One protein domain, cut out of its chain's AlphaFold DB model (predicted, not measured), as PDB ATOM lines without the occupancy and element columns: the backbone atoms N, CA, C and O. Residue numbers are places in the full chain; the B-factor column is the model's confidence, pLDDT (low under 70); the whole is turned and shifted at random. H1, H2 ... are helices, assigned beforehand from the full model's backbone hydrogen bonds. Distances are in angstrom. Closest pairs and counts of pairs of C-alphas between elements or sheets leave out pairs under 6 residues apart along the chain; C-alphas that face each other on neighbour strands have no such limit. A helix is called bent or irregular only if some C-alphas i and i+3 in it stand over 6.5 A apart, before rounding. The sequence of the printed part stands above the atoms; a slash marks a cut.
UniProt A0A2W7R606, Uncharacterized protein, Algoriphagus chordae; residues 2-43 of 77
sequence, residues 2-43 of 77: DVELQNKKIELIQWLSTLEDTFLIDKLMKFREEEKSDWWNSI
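Overview. This is residues 2 to 43 of the 77 residues of an uncharacterized protein of Algoriphagus chordae (UniProt A0A2W7R606). Two helices of similar length, H1 and H2, make an open V in one flat layer, joined at its narrow end by a tight turn, with a gap between the two arms. After H2 the printed part runs on as a tail, residues 36 to 43, which sticks out away from H1. The printed part has 42 residues with two named helices, H1 then H2, and no named strand; the class is all helix. It is only just loose, close to extended, with a radius of gyration of the C-alphas of 13.4 A, and the C-alphas span 36 by 30 by 8 A.

Along the chain. H1, the longest helix, holds residues 3 to 17 and measures 21.5 A from C-alpha 3 at (6.779, 19.329, -43.219) to C-alpha 17 at (13.329, 7.797, -26.246). H2 holds residues 22 to 35 and measures 20.1 A, ending at C-alpha 35 at (-3.556, -0.504, -35.504). Neither helix is bent or irregular.

Arrangement. From Val 3 to Ser 17, z rises along H1; from Thr 22, at z of -18.745, to Glu 35 it falls along H2. H1 and H2 are only just apart, their closest C-alphas being 8.3 A from each other. The link between them, residues 18 to 21, is tight. Residues 2 to 15, of which 3 to 15 belong to H1, stand free. Residues 29 to 43, of which 29 to 35 belong to H2, also stand free. In H1 and H2 every O i to N i+4 pair is within hydrogen-bond range.

Size, cuts and confidence. The two C-alphas farthest apart, those of Val 3 and Ile 43, are 38.0 A apart. The printed part has no cut and no long link. The mean pLDDT of the printed part is 90.5, and no printed residue is under 70.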
ATOM      1  N   ASP A   2       4.341  16.650 -46.311       84.62
ATOM      2  CA  ASP A   2       4.014  17.737 -45.391       84.62
ATOM      3  C   ASP A   2       5.078  17.862 -44.286       84.62
ATOM      4  O   ASP A   2       5.362  16.893 -43.577       84.62
ATOM      5  N   VAL A   3       5.714  19.033 -44.193       91.62
ATOM      6  CA  VAL A   3       6.779  19.329 -43.219       91.62
ATOM      7  C   VAL A   3       6.241  19.209 -41.793       91.62
ATOM      8  O   VAL A   3       6.946  18.728 -40.906       91.62
ATOM      9  N   GLU A   4       4.970  19.556 -41.585       93.50
ATOM     10  CA  GLU A   4       4.316  19.455 -40.282       93.50
ATOM     11  C   GLU A   4       4.247  18.001 -39.794       93.50
ATOM     12  O   GLU A   4       4.573  17.701 -38.643       93.50
ATOM     13  N   LEU A   5       3.909  17.070 -40.691       94.62
ATOM     14  CA  LEU A   5       3.862  15.644 -40.377       94.62
ATOM     15  C   LEU A   5       5.243  15.085 -40.004       94.62
ATOM     16  O   LEU A   5       5.343  14.241 -39.116       94.62
ATOM     17  N   GLN A   6       6.309  15.530 -40.672       94.62
ATOM     18  CA  GLN A   6       7.667  15.070 -40.354       94.62
ATOM     19  C   GLN A   6       8.130  15.584 -38.989       94.62
ATOM     20  O   GLN A   6       8.690  14.814 -38.212       94.62
ATOM     21  N   ASN A   7       7.820  16.839 -38.657       96.50
ATOM     22  CA  ASN A   7       8.139  17.404 -37.347       96.50
ATOM     23  C   ASN A   7       7.429  16.647 -36.215       96.50
ATOM     24  O   ASN A   7       8.080  16.247 -35.253       96.50
ATOM     25  N   LYS A   8       6.134  16.345 -36.380       96.31
ATOM     26  CA  LYS A   8       5.361  15.535 -35.418       96.31
ATOM     27  C   LYS A   8       5.970  14.147 -35.193       96.31
ATOM     28  O   LYS A   8       6.005  13.659 -34.068       96.31
ATOM     29  N   LYS A   9       6.486  13.506 -36.247       95.00
ATOM     30  CA  LYS A   9       7.168  12.204 -36.126       95.00
ATOM     31  C   LYS A   9       8.459  12.303 -35.314       95.00
ATOM     32  O   LYS A   9       8.716  11.429 -34.491       95.00
ATOM     33  N   ILE A  10       9.260  13.344 -35.543       96.88
ATOM     34  CA  ILE A  10      10.522  13.558 -34.820       96.88
ATOM     35  C   ILE A  10      10.254  13.803 -33.333       96.88
ATOM     36  O   ILE A  10      10.906  13.184 -32.496       96.88
ATOM     37  N   GLU A  11       9.271  14.645 -33.012       96.62
ATOM     38  CA  GLU A  11       8.856  14.915 -31.632       96.62
ATOM     39  C   GLU A  11       8.442  13.624 -30.910       96.62
ATOM     40  O   GLU A  11       8.914  13.347 -29.808       96.62
ATOM     41  N   LEU A  12       7.638  12.781 -31.568       95.25
ATOM     42  CA  LEU A  12       7.205  11.505 -31.005       95.25
ATOM     43  C   LEU A  12       8.387  10.561 -30.732       95.25
ATOM     44  O   LEU A  12       8.445   9.944 -29.673       95.25
ATOM     45  N   ILE A  13       9.344  10.459 -31.661       94.94
ATOM     46  CA  ILE A  13      10.549   9.628 -31.492       94.94
ATOM     47  C   ILE A  13      11.376  10.112 -30.297       94.94
ATOM     48  O   ILE A  13      11.813   9.298 -29.483       94.94
ATOM     49  N   GLN A  14      11.582  11.426 -30.180       95.56
ATOM     50  CA  GLN A  14      12.328  12.013 -29.068       95.56
ATOM     51  C   GLN A  14      11.627  11.744 -27.739       95.56
ATOM     52  O   GLN A  14      12.259  11.236 -26.816       95.56
ATOM     53  N   TRP A  15      10.322  11.994 -27.657       96.19
ATOM     54  CA  TRP A  15       9.545  11.719 -26.452       96.19
ATOM     55  C   TRP A  15       9.619  10.240 -26.050       96.19
ATOM     56  O   TRP A  15       9.977   9.940 -24.913       96.19
ATOM     57  N   LEU A  16       9.396   9.316 -26.991       94.00
ATOM     58  CA  LEU A  16       9.501   7.875 -26.736       94.00
ATOM     59  C   LEU A  16      10.885   7.468 -26.214       94.00
ATOM     60  O   LEU A  16      10.969   6.611 -25.342       94.00
ATOM     61  N   SER A  17      11.963   8.093 -26.703       94.31
ATOM     62  CA  SER A  17      13.329   7.797 -26.246       94.31
ATOM     63  C   SER A  17      13.604   8.208 -24.796       94.31
ATOM     64  O   SER A  17      14.556   7.718 -24.196       94.31
ATOM     65  N   THR A  18      12.773   9.093 -24.235       95.56
ATOM     66  CA  THR A  18      12.877   9.556 -22.841       95.56
ATOM     67  C   THR A  18      12.003   8.763 -21.868       95.56
ATOM     68  O   THR A  18      12.070   9.007 -20.666       95.56
ATOM     69  N   LEU A  19      11.165   7.839 -22.355       95.19
ATOM     70  CA  LEU A  19      10.268   7.068 -21.497       95.19
ATOM     71  C   LEU A  19      11.004   5.919 -20.802       95.19
ATOM     72  O   LEU A  19      11.612   5.071 -21.450       95.19
ATOM     73  N   GLU A  20      10.855   5.855 -19.480       93.81
ATOM     74  CA  GLU A  20      11.355   4.756 -18.638       93.81
ATOM     75  C   GLU A  20      10.217   3.919 -18.019       93.81
ATOM     76  O   GLU A  20      10.452   2.830 -17.499       93.81
ATOM     77  N   ASP A  21       8.970   4.400 -18.090       95.44
ATOM     78  CA  ASP A  21       7.789   3.697 -17.581       95.44
ATOM     79  C   ASP A  21       7.424   2.514 -18.491       95.44
ATOM     80  O   ASP A  21       6.848   2.673 -19.574       95.44
ATOM     81  N   THR A  22       7.740   1.307 -18.025       92.69
ATOM     82  CA  THR A  22       7.484   0.055 -18.745       92.69
ATOM     83  C   THR A  22       5.997  -0.203 -18.979       92.69
ATOM     84  O   THR A  22       5.637  -0.702 -20.044       92.69
ATOM     85  N   PHE A  23       5.116   0.191 -18.052       94.69
ATOM     86  CA  PHE A  23       3.672   0.022 -18.217       94.69
ATOM     87  C   PHE A  23       3.141   0.893 -19.359       94.69
ATOM     88  O   PHE A  23       2.327   0.442 -20.172       94.69
ATOM     89  N   LEU A  24       3.625   2.135 -19.455       92.56
ATOM     90  CA  LEU A  24       3.265   3.032 -20.550       92.56
ATOM     91  C   LEU A  24       3.797   2.522 -21.896       92.56
ATOM     92  O   LEU A  24       3.050   2.510 -22.879       92.56
ATOM     93  N   ILE A  25       5.050   2.061 -21.941       93.88
ATOM     94  CA  ILE A  25       5.662   1.487 -23.150       93.88
ATOM     95  C   ILE A  25       4.860   0.276 -23.638       93.88
ATOM     96  O   ILE A  25       4.494   0.216 -24.814       93.88
ATOM     97  N   ASP A  26       4.506  -0.649 -22.745       94.00
ATOM     98  CA  ASP A  26       3.717  -1.834 -23.089       94.00
ATOM     99  C   ASP A  26       2.335  -1.466 -23.644       94.00
ATOM    100  O   ASP A  26       1.853  -2.077 -24.604       94.00
ATOM    101  N   LYS A  27       1.695  -0.434 -23.083       92.81
ATOM    102  CA  LYS A  27       0.405   0.066 -23.573       92.81
ATOM    103  C   LYS A  27       0.517   0.641 -24.990       92.81
ATOM    104  O   LYS A  27      -0.337   0.349 -25.825       92.81
ATOM    105  N   LEU A  28       1.567   1.410 -25.281       91.94
ATOM    106  CA  LEU A  28       1.821   1.968 -26.617       91.94
ATOM    107  C   LEU A  28       2.141   0.874 -27.646       91.94
ATOM    108  O   LEU A  28       1.688   0.936 -28.788       91.94
ATOM    109  N   MET A  29       2.881  -0.156 -27.236       91.00
ATOM    110  CA  MET A  29       3.188  -1.308 -28.086       91.00
ATOM    111  C   MET A  29       1.931  -2.100 -28.457       91.00
ATOM    112  O   MET A  29       1.786  -2.478 -29.620       91.00
ATOM    113  N   LYS A  30       1.009  -2.302 -27.504       88.81
ATOM    114  CA  LYS A  30      -0.306  -2.909 -27.770       88.81
ATOM    115  C   LYS A  30      -1.142  -2.063 -28.721       88.81
ATOM    116  O   LYS A  30      -1.621  -2.596 -29.712       88.81
ATOM    117  N   PHE A  31      -1.226  -0.754 -28.477       87.06
ATOM    118  CA  PHE A  31      -1.943   0.171 -29.359       87.06
ATOM    119  C   PHE A  31      -1.444   0.080 -30.810       87.06
ATOM    120  O   PHE A  31      -2.232  -0.066 -31.738       87.06
ATOM    121  N   ARG A  32      -0.120   0.067 -31.015       86.62
ATOM    122  CA  ARG A  32       0.477  -0.112 -32.348       86.62
ATOM    123  C   ARG A  32       0.120  -1.460 -32.981       86.62
ATOM    124  O   ARG A  32       0.003  -1.548 -34.198       86.62
ATOM    125  N   GLU A  33       0.026  -2.528 -32.192       83.50
ATOM    126  CA  GLU A  33      -0.355  -3.847 -32.707       83.50
ATOM    127  C   GLU A  33      -1.833  -3.885 -33.115       83.50
ATOM    128  O   GLU A  33      -2.163  -4.442 -34.158       83.50
ATOM    129  N   GLU A  34      -2.696  -3.223 -32.346       80.75
ATOM    130  CA  GLU A  34      -4.120  -3.053 -32.645       80.75
ATOM    131  C   GLU A  34      -4.350  -2.194 -33.903       80.75
ATOM    132  O   GLU A  34      -5.282  -2.456 -34.654       80.75
ATOM    133  N   GLU A  35      -3.472  -1.237 -34.227       80.06
ATOM    134  CA  GLU A  35      -3.556  -0.504 -35.504       80.06
ATOM    135  C   GLU A  35      -3.274  -1.377 -36.739       80.06
ATOM    136  O   GLU A  35      -3.702  -1.041 -37.845       80.06
ATOM    137  N   LYS A  36      -2.566  -2.506 -36.592       79.12
ATOM    138  CA  LYS A  36      -2.275  -3.399 -37.731       79.12
ATOM    139  C   LYS A  36      -3.493  -4.196 -38.185       79.12
ATOM    140  O   LYS A  36      -3.507  -4.682 -39.316       79.12
ATOM    141  N   SER A  37      -4.478  -4.377 -37.312       73.62
ATOM    142  CA  SER A  37      -5.685  -5.139 -37.595       73.62
ATOM    143  C   SER A  37      -6.853  -4.516 -36.856       73.62
ATOM    144  O   SER A  37      -6.901  -4.567 -35.635       73.62
ATOM    145  N   ASP A  38      -7.837  -4.018 -37.603       78.94
ATOM    146  CA  ASP A  38      -9.083  -3.522 -37.028       78.94
ATOM    147  C   ASP A  38      -9.701  -4.584 -36.101       78.94
ATOM    148  O   ASP A  38     -10.070  -5.683 -36.542       78.94
ATOM    149  N   TRP A  39      -9.770  -4.263 -34.806       84.06
ATOM    150  CA  TRP A  39     -10.274  -5.146 -33.752       84.06
ATOM    151  C   TRP A  39     -11.708  -5.599 -34.037       84.06
ATOM    152  O   TRP A  39     -12.099  -6.686 -33.602       84.06
ATOM    153  N   TRP A  40     -12.471  -4.832 -34.824       84.75
ATOM    154  CA  TRP A  40     -13.813  -5.195 -35.272       84.75
ATOM    155  C   TRP A  40     -13.852  -6.552 -35.990       84.75
ATOM    156  O   TRP A  40     -14.823  -7.301 -35.872       84.75
ATOM    157  N   ASN A  41     -12.772  -6.912 -36.689       83.88
ATOM    158  CA  ASN A  41     -12.654  -8.194 -37.385       83.88
ATOM    159  C   ASN A  41     -12.263  -9.355 -36.459       83.88
ATOM    160  O   ASN A  41     -12.353 -10.510 -36.867       83.88
ATOM    161  N   SER A  42     -11.829  -9.063 -35.230       85.12
ATOM    162  CA  SER A  42     -11.372 -10.068 -34.261       85.12
ATOM    163  C   SER A  42     -12.465 -10.545 -33.299       85.12
ATOM    164  O   SER A  42     -12.310 -11.596 -32.680       85.12
ATOM    165  N   ILE A  43     -13.573  -9.804 -33.189       90.38
ATOM    166  CA  ILE A  43     -14.677 -10.123 -32.277       90.38
ATOM    167  C   ILE A  43     -15.729 -11.030 -32.925       90.38
ATOM    168  O   ILE A  43     -15.971 -10.997 -34.134       90.38
TER     169      ILE A  43